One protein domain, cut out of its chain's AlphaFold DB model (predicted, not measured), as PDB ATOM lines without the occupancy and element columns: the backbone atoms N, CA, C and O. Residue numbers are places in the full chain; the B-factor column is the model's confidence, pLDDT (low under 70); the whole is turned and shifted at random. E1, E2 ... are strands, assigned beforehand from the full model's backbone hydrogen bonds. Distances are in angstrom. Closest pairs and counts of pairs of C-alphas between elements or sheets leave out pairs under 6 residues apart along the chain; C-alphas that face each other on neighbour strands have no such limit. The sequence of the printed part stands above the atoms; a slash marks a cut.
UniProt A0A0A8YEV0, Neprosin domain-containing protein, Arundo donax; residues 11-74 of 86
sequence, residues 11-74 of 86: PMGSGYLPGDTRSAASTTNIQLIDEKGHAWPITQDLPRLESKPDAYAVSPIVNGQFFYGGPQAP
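What this domain is: This is residues 11 to 74 of the 86 residues of the protein "Neprosin domain-containing protein" of Arundo donax (UniProt A0A0A8YEV0). Little regular structure: two small two-stranded sheets lie toward opposite ends of an elongated chain made mostly of loops, with the hairpin E2 and E3 at one end and the pair E1 and E4 among long loops in the other part. The printed part has 64 residues, no named helix and four strands in the order E1, E2, E3, E4, both sheets antiparallel. The class is all strand, with 13 residues in named elements; the whole is only just loose, close to compact, with a radius of gyration of the C-alphas of 13.0 A and spans of 42 by 22 by 20 A.

Where its parts are: After residues 11 to 24, E1 is residues 25 to 27, from C-alpha 25 at (-18.671, 2.043, -92.653), 7.1 A long. E2 is residues 31 to 33, 6.4 A, and E3 residues 39 to 41, 6.4 A. E4, residues 66 to 69, measures 10.5 A and ends at C-alpha 69 (-21.042, 3.238, -98.041).

How they stand to each other: E1 and E4 are antiparallel at 149 degrees, with N 25 and O 68 2.9 A apart. Residues 57 to 58 pair antiparallel with 68 to 69 of E4. The hairpin E2 and E3 has N 32 and O 40 at 2.8 A. E1 and E3 are apart.

The domain as a whole: The printed part has no cut. The E3 to E4 link, 24 residues, is long. Residues 11 to 19, 21 and 73 to 74 have pLDDT under 70.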
ATOM      1  N   PRO A  11     -24.701  -5.086-102.180       61.06
ATOM      2  CA  PRO A  11     -24.443  -4.140-101.096       61.06
ATOM      3  C   PRO A  11     -22.984  -4.145-100.608       61.06
ATOM      4  O   PRO A  11     -22.509  -5.142-100.064       61.06
ATOM      5  N   MET A  12     -22.285  -3.008-100.732       68.31
ATOM      6  CA  MET A  12     -21.007  -2.762-100.051       68.31
ATOM      7  C   MET A  12     -21.244  -2.409 -98.571       68.31
ATOM      8  O   MET A  12     -21.102  -1.264 -98.158       68.31
ATOM      9  N   GLY A  13     -21.597  -3.396 -97.743       65.38
ATOM     10  CA  GLY A  13     -21.695  -3.230 -96.283       65.38
ATOM     11  C   GLY A  13     -22.736  -2.202 -95.794       65.38
ATOM     12  O   GLY A  13     -23.604  -1.764 -96.538       65.38
ATOM     13  N   SER A  14     -22.682  -1.858 -94.500       63.06
ATOM     14  CA  SER A  14     -23.736  -1.124 -93.772       63.06
ATOM     15  C   SER A  14     -23.620   0.410 -93.785       63.06
ATOM     16  O   SER A  14     -24.309   1.068 -93.009       63.06
ATOM     17  N   GLY A  15     -22.740   0.996 -94.601       65.69
ATOM     18  CA  GLY A  15     -22.572   2.452 -94.671       65.69
ATOM     19  C   GLY A  15     -23.592   3.104 -95.607       65.69
ATOM     20  O   GLY A  15     -23.774   2.634 -96.725       65.69
ATOM     21  N   TYR A  16     -24.233   4.197 -95.193       62.53
ATOM     22  CA  TYR A  16     -25.231   4.923 -95.992       62.53
ATOM     23  C   TYR A  16     -24.652   6.170 -96.679       62.53
ATOM     24  O   TYR A  16     -24.916   6.384 -97.858       62.53
ATOM     25  N   LEU A  17     -23.832   6.965 -95.976       67.25
ATOM     26  CA  LEU A  17     -23.322   8.254 -96.469       67.25
ATOM     27  C   LEU A  17     -21.838   8.447 -96.112       67.25
ATOM     28  O   LEU A  17     -21.545   8.878 -95.004       67.25
ATOM     29  N   PRO A  18     -20.883   8.206 -97.029       57.50
ATOM     30  CA  PRO A  18     -19.446   8.320 -96.740       57.50
ATOM     31  C   PRO A  18     -18.965   9.742 -96.399       57.50
ATOM     32  O   PRO A  18     -17.870   9.896 -95.867       57.50
ATOM     33  N   GLY A  19     -19.769  10.779 -96.676       62.53
ATOM     34  CA  GLY A  19     -19.516  12.154 -96.223       62.53
ATOM     35  C   GLY A  19     -19.922  12.428 -94.766       62.53
ATOM     36  O   GLY A  19     -19.437  13.388 -94.175       62.53
ATOM     37  N   ASP A  20     -20.776  11.583 -94.179       70.00
ATOM     38  CA  ASP A  20     -21.092  11.581 -92.750       70.00
ATOM     39  C   ASP A  20     -20.430  10.364 -92.097       70.00
ATOM     40  O   ASP A  20     -20.921   9.235 -92.161       70.00
ATOM     41  N   THR A  21     -19.309  10.601 -91.424       66.94
ATOM     42  CA  THR A  21     -18.503   9.552 -90.787       66.94
ATOM     43  C   THR A  21     -19.263   8.747 -89.726       66.94
ATOM     44  O   THR A  21     -18.825   7.649 -89.390       66.94
ATOM     45  N   ARG A  22     -20.405   9.239 -89.215       71.00
ATOM     46  CA  ARG A  22     -21.262   8.510 -88.256       71.00
ATOM     47  C   ARG A  22     -22.162   7.466 -88.912       71.00
ATOM     48  O   ARG A  22     -22.596   6.534 -88.238       71.00
ATOM     49  N   SER A  23     -22.445   7.640 -90.198       74.88
ATOM     50  CA  SER A  23     -23.388   6.824 -90.969       74.88
ATOM     51  C   SER A  23     -22.686   5.972 -92.031       74.88
ATOM     52  O   SER A  23     -23.339   5.218 -92.751       74.88
ATOM     53  N   ALA A  24     -21.364   6.094 -92.154       84.06
ATOM     54  CA  ALA A  24     -20.524   5.327 -93.063       84.06
ATOM     55  C   ALA A  24     -19.881   4.123 -92.364       84.06
ATOM     56  O   ALA A  24     -19.615   4.147 -91.163       84.06
ATOM     57  N   ALA A  25     -19.565   3.083 -93.131       87.00
ATOM     58  CA  ALA A  25     -18.671   2.043 -92.653       87.00
ATOM     59  C   ALA A  25     -17.225   2.559 -92.705       87.00
ATOM     60  O   ALA A  25     -16.871   3.339 -93.589       87.00
ATOM     61  N   SER A  26     -16.384   2.116 -91.770       88.44
ATOM     62  CA  SER A  26     -14.980   2.528 -91.687       88.44
ATOM     63  C   SER A  26     -14.046   1.329 -91.744       88.44
ATOM     64  O   SER A  26     -14.293   0.316 -91.092       88.44
ATOM     65  N   THR A  27     -12.929   1.475 -92.446       90.31
ATOM     66  CA  THR A  27     -11.777   0.572 -92.348       90.31
ATOM     67  C   THR A  27     -10.577   1.371 -91.862       90.31
ATOM     68  O   THR A  27     -10.367   2.493 -92.312       90.31
ATOM     69  N   THR A  28      -9.811   0.813 -90.925       92.56
ATOM     70  CA  THR A  28      -8.668   1.470 -90.269       92.56
ATOM     71  C   THR A  28      -7.475   0.529 -90.179       92.56
ATOM     72  O   THR A  28      -7.654  -0.686 -90.247       92.56
ATOM     73  N   ASN A  29      -6.287   1.078 -89.907       92.56
ATOM     74  CA  ASN A  29      -5.054   0.312 -89.697       92.56
ATOM     75  C   ASN A  29      -4.660  -0.537 -90.922       92.56
ATOM     76  O   ASN A  29      -4.245  -1.694 -90.803       92.56
ATOM     77  N   ILE A  30      -4.842   0.044 -92.112       92.31
ATOM     78  CA  ILE A  30      -4.567  -0.619 -93.389       92.31
ATOM     79  C   ILE A  30      -3.059  -0.785 -93.576       92.31
ATOM     80  O   ILE A  30      -2.279   0.154 -93.399       92.31
ATOM     81  N   GLN A  31      -2.666  -1.996 -93.961       93.25
ATOM     82  CA  GLN A  31      -1.280  -2.396 -94.166       93.25
ATOM     83  C   GLN A  31      -1.152  -3.161 -95.486       93.25
ATOM     84  O   GLN A  31      -2.025  -3.954 -95.838       93.25
ATOM     85  N   LEU A  32      -0.057  -2.925 -96.203       91.88
ATOM     86  CA  LEU A  32       0.336  -3.693 -97.381       91.88
ATOM     87  C   LEU A  32       1.254  -4.829 -96.944       91.88
ATOM     88  O   LEU A  32       2.208  -4.599 -96.204       91.88
ATOM     89  N   ILE A  33       0.969  -6.043 -97.400       96.06
ATOM     90  CA  ILE A  33       1.790  -7.215 -97.098       96.06
ATOM     91  C   ILE A  33       2.688  -7.503 -98.297       96.06
ATOM     92  O   ILE A  33       2.189  -7.644 -99.414       96.06
ATOM     93  N   ASP A  34       4.001  -7.560 -98.074       95.44
ATOM     94  CA  ASP A  34       4.966  -7.904 -99.121       95.44
ATOM     95  C   ASP A  34       5.097  -9.426 -99.326       95.44
ATOM     96  O   ASP A  34       4.540 -10.237 -98.587       95.44
ATOM     97  N   GLU A  35       5.866  -9.832-100.338       97.19
ATOM     98  CA  GLU A  35       6.098 -11.247-100.675       97.19
ATOM     99  C   GLU A  35       6.757 -12.055 -99.544       97.19
ATOM    100  O   GLU A  35       6.696 -13.284 -99.537       97.19
ATOM    101  N   LYS A  36       7.397 -11.379 -98.583       97.06
ATOM    102  CA  LYS A  36       8.039 -11.991 -97.415       97.06
ATOM    103  C   LYS A  36       7.118 -12.009 -96.193       97.06
ATOM    104  O   LYS A  36       7.524 -12.502 -95.142       97.06
ATOM    105  N   GLY A  37       5.895 -11.498 -96.321       96.00
ATOM    106  CA  GLY A  37       4.924 -11.412 -95.238       96.00
ATOM    107  C   GLY A  37       5.148 -10.231 -94.293       96.00
ATOM    108  O   GLY A  37       4.536 -10.202 -93.226       96.00
ATOM    109  N   HIS A  38       6.001  -9.259 -94.637       97.31
ATOM    110  CA  HIS A  38       6.128  -8.055 -93.818       97.31
ATOM    111  C   HIS A  38       4.955  -7.115 -94.064       97.31
ATOM    112  O   HIS A  38       4.556  -6.882 -95.206       97.31
ATOM    113  N   ALA A  39       4.449  -6.540 -92.976       95.31
ATOM    114  CA  ALA A  39       3.384  -5.560 -93.016       95.31
ATOM    115  C   ALA A  39       3.948  -4.134 -93.049       95.31
ATOM    116  O   ALA A  39       4.699  -3.722 -92.164       95.31
ATOM    117  N   TRP A  40       3.544  -3.378 -94.064       94.00
ATOM    118  CA  TRP A  40       3.908  -1.985 -94.276       94.00
ATOM    119  C   TRP A  40       2.668  -1.105 -94.079       94.00
ATOM    120  O   TRP A  40       1.736  -1.188 -94.884       94.00
ATOM    121  N   PRO A  41       2.600  -0.282 -93.019       92.44
ATOM    122  CA  PRO A  41       1.442   0.574 -92.780       92.44
ATOM    123  C   PRO A  41       1.299   1.638 -93.868       92.44
ATOM    124  O   PRO A  41       2.287   2.227 -94.309       92.44
ATOM    125  N   ILE A  42       0.056   1.923 -94.266       91.12
ATOM    126  CA  ILE A  42      -0.237   3.064 -95.139       91.12
ATOM    127  C   ILE A  42      -0.178   4.341 -94.295       91.12
ATOM    128  O   ILE A  42      -1.111   4.658 -93.560       91.12
ATOM    129  N   THR A  43       0.941   5.056 -94.389       86.06
ATOM    130  CA  THR A  43       1.209   6.294 -93.633       86.06
ATOM    131  C   THR A  43       1.004   7.570 -94.444       86.06
ATOM    132  O   THR A  43       1.001   8.656 -93.875       86.06
ATOM    133  N   GLN A  44       0.856   7.453 -95.763       87.00
ATOM    134  CA  GLN A  44       0.616   8.579 -96.661       87.00
ATOM    135  C   GLN A  44      -0.856   8.655 -97.043       87.00
ATOM    136  O   GLN A  44      -1.531   7.628 -97.145       87.00
ATOM    137  N   ASP A  45      -1.325   9.874 -97.297       91.62
ATOM    138  CA  ASP A  45      -2.651  10.090 -97.860       91.62
ATOM    139  C   ASP A  45      -2.695   9.529 -99.283       91.62
ATOM    140  O   ASP A  45      -1.824   9.820-100.110       91.62
ATOM    141  N   LEU A  46      -3.713   8.719 -99.572       90.69
ATOM    142  CA  LEU A  46      -3.920   8.143-100.898       90.69
ATOM    143  C   LEU A  46      -5.210   8.689-101.509       90.69
ATOM    144  O   LEU A  46      -6.233   8.790-100.817       90.69
ATOM    145  N   PRO A  47      -5.195   9.017-102.814       90.75
ATOM    146  CA  PRO A  47      -6.392   9.471-103.495       90.75
ATOM    147  C   PRO A  47      -7.439   8.356-103.513       90.75
ATOM    148  O   PRO A  47      -7.118   7.167-103.549       90.75
ATOM    149  N   ARG A  48      -8.712   8.748-103.534       86.56
ATOM    150  CA  ARG A  48      -9.797   7.797-103.766       86.56
ATOM    151  C   ARG A  48      -9.865   7.388-105.237       86.56
ATOM    152  O   ARG A  48      -9.630   8.212-106.120       86.56
ATOM    153  N   LEU A  49     -10.264   6.145-105.487       85.19
ATOM    154  CA  LEU A  49     -10.614   5.647-106.814       85.19
ATOM    155  C   LEU A  49     -11.932   4.877-106.715       85.19
ATOM    156  O   LEU A  49     -12.022   3.884-106.000       85.19
ATOM    157  N   GLU A  50     -12.940   5.331-107.451       82.06
ATOM    158  CA  GLU A  50     -14.266   4.717-107.508       82.06
ATOM    159  C   GLU A  50     -14.746   4.671-108.962       82.06
ATOM    160  O   GLU A  50     -14.491   5.589-109.740       82.06
ATOM    161  N   SER A  51     -15.405   3.578-109.354       83.31
ATOM    162  CA  SER A  51     -15.875   3.364-110.731       83.31
ATOM    163  C   SER A  51     -17.376   3.593-110.910       83.31
ATOM    164  O   SER A  51     -17.833   3.731-112.044       83.31
ATOM    165  N   LYS A  52     -18.138   3.619-109.807       81.69
ATOM    166  CA  LYS A  52     -19.602   3.769-109.768       81.69
ATOM    167  C   LYS A  52     -20.042   4.600-108.547       81.69
ATOM    168  O   LYS A  52     -20.569   4.033-107.589       81.69
ATOM    169  N   PRO A  53     -19.793   5.923-108.539       80.50
ATOM    170  CA  PRO A  53     -20.129   6.801-107.409       80.50
ATOM    171  C   PRO A  53     -21.643   6.923-107.145       80.50
ATOM    172  O   PRO A  53     -22.065   7.297-106.051       80.50
ATOM    173  N   ASP A  54     -22.462   6.585-108.143       79.12
ATOM    174  CA  ASP A  54     -23.923   6.469-108.091       79.12
ATOM    175  C   ASP A  54     -24.412   5.233-107.321       79.12
ATOM    176  O   ASP A  54     -25.574   5.163-106.931       79.12
ATOM    177  N   ALA A  55     -23.520   4.272-107.094       79.06
ATOM    178  CA  ALA A  55     -23.769   3.061-106.332       79.06
ATOM    179  C   ALA A  55     -23.107   3.115-104.956       79.06
ATOM    180  O   ALA A  55     -23.755   2.897-103.932       79.06
ATOM    181  N   TYR A  56     -21.807   3.411-104.957       82.19
ATOM    182  CA  TYR A  56     -20.956   3.428-103.778       82.19
ATOM    183  C   TYR A  56     -19.973   4.566-103.870       82.19
ATOM    184  O   TYR A  56     -19.296   4.728-104.886       82.19
ATOM    185  N   ALA A  57     -19.836   5.288-102.770       83.56
ATOM    186  CA  ALA A  57     -18.789   6.271-102.621       83.56
ATOM    187  C   ALA A  57     -17.789   5.849-101.545       83.56
ATOM    188  O   ALA A  57     -18.118   5.172-100.562       83.56
ATOM    189  N   VAL A  58     -16.547   6.279-101.741       87.56
ATOM    190  CA  VAL A  58     -15.457   6.074-100.784       87.56
ATOM    191  C   VAL A  58     -14.759   7.397-100.477       87.56
ATOM    192  O   VAL A  58     -14.664   8.294-101.320       87.56
ATOM    193  N   SER A  59     -14.266   7.556 -99.252       88.75
ATOM    194  CA  SER A  59     -13.366   8.662 -98.926       88.75
ATOM    195  C   SER A  59     -11.948   8.366 -99.432       88.75
ATOM    196  O   SER A  59     -11.602   7.204 -99.658       88.75
ATOM    197  N   PRO A  60     -11.083   9.385 -99.565       91.19
ATOM    198  CA  PRO A  60      -9.639   9.164 -99.610       91.19
ATOM    199  C   PRO A  60      -9.165   8.362 -98.390       91.19
ATOM    200  O   PRO A  60      -9.840   8.354 -97.352       91.19
ATOM    201  N   ILE A  61      -8.000   7.722 -98.510       91.94
ATOM    202  CA  ILE A  61      -7.332   7.116 -97.357       91.94
ATOM    203  C   ILE A  61      -6.500   8.203 -96.690       91.94
ATOM    204  O   ILE A  61      -5.634   8.786 -97.336       91.94
ATOM    205  N   VAL A  62      -6.745   8.438 -95.406       90.69
ATOM    206  CA  VAL A  62      -5.985   9.369 -94.566       90.69
ATOM    207  C   VAL A  62      -5.503   8.594 -93.349       90.69
ATOM    208  O   VAL A  62      -6.312   7.966 -92.665       90.69
ATOM    209  N   ASN A  63      -4.192   8.584 -93.089       89.12
ATOM    210  CA  ASN A  63      -3.578   7.823 -91.985       89.12
ATOM    211  C   ASN A  63      -4.035   6.345 -91.903       89.12
ATOM    212  O   ASN A  63      -4.335   5.827 -90.825       89.12
ATOM    213  N   GLY A  64      -4.144   5.668 -93.050       89.75
ATOM    214  CA  GLY A  64      -4.563   4.264 -93.102       89.75
ATOM    215  C   GLY A  64      -6.029   4.023 -92.712       89.75
ATOM    216  O   GLY A  64      -6.374   2.900 -92.334       89.75
ATOM    217  N   GLN A  65      -6.881   5.052 -92.789       91.56
ATOM    218  CA  GLN A  65      -8.330   4.977 -92.603       91.56
ATOM    219  C   GLN A  65      -9.073   5.491 -93.838       91.56
ATOM    220  O   GLN A  65      -8.691   6.506 -94.413       91.56
ATOM    221  N   PHE A  66     -10.176   4.835 -94.201       90.44
ATOM    222  CA  PHE A  66     -11.172   5.391 -95.123       90.44
ATOM    223  C   PHE A  66     -12.593   4.993 -94.716       90.44
ATOM    224  O   PHE A  66     -12.810   4.041 -93.958       90.44
ATOM    225  N   PHE A  67     -13.554   5.731 -95.260       89.19
ATOM    226  CA  PHE A  67     -14.984   5.509 -95.116       89.19
ATOM    227  C   PHE A  67     -15.577   5.031 -96.436       89.19
ATOM    228  O   PHE A  67     -15.156   5.464 -97.509       89.19
ATOM    229  N   TYR A  68     -16.570   4.156 -96.359       87.75
ATOM    230  CA  TYR A  68     -17.312   3.682 -97.520       87.75
ATOM    231  C   TYR A  68     -18.781   3.472 -97.175       87.75
ATOM    232  O   TYR A  68     -19.165   3.309 -96.011       87.75
ATOM    233  N   GLY A  69     -19.620   3.480 -98.200       84.62
ATOM    234  CA  GLY A  69     -21.042   3.238 -98.041       84.62
ATOM    235  C   GLY A  69     -21.784   3.392 -99.352       84.62
ATOM    236  O   GLY A  69     -21.185   3.276-100.420       84.62
ATOM    237  N   GLY A  70     -23.081   3.650 -99.231       80.31
ATOM    238  CA  GLY A  70     -23.999   3.920-100.323       80.31
ATOM    239  C   GLY A  70     -23.601   5.109-101.209       80.31
ATOM    240  O   GLY A  70     -22.465   5.596-101.165       80.31
ATOM    241  N   PRO A  71     -24.527   5.561-102.061       79.25
ATOM    242  CA  PRO A  71     -24.221   6.505-103.125       79.25
ATOM    243  C   PRO A  71     -23.656   7.823-102.594       79.25
ATOM    244  O   PRO A  71     -23.946   8.251-101.472       79.25
ATOM    245  N   GLN A  72     -22.862   8.495-103.429       75.19
ATOM    246  CA  GLN A  72     -22.367   9.824-103.099       75.19
ATOM    247  C   GLN A  72     -23.553  10.769-102.860       75.19
ATOM    248  O   GLN A  72     -24.447  10.886-103.698       75.19
ATOM    249  N   ALA A  73     -23.547  11.478-101.727       66.94
ATOM    250  CA  ALA A  73     -24.492  12.565-101.520       66.94
ATOM    251  C   ALA A  73     -24.331  13.600-102.652       66.94
ATOM    252  O   ALA A  73     -23.192  13.879-103.052       66.94
ATOM    253  N   PRO A  74     -25.426  14.194-103.159       59.97
ATOM    254  CA  PRO A  74     -25.329  15.308-104.091       59.97
ATOM    255  C   PRO A  74     -24.418  16.381-103.491       59.97
ATOM    256  O   PRO A  74     -24.522  16.678-102.298       59.97
TER     257      PRO A  74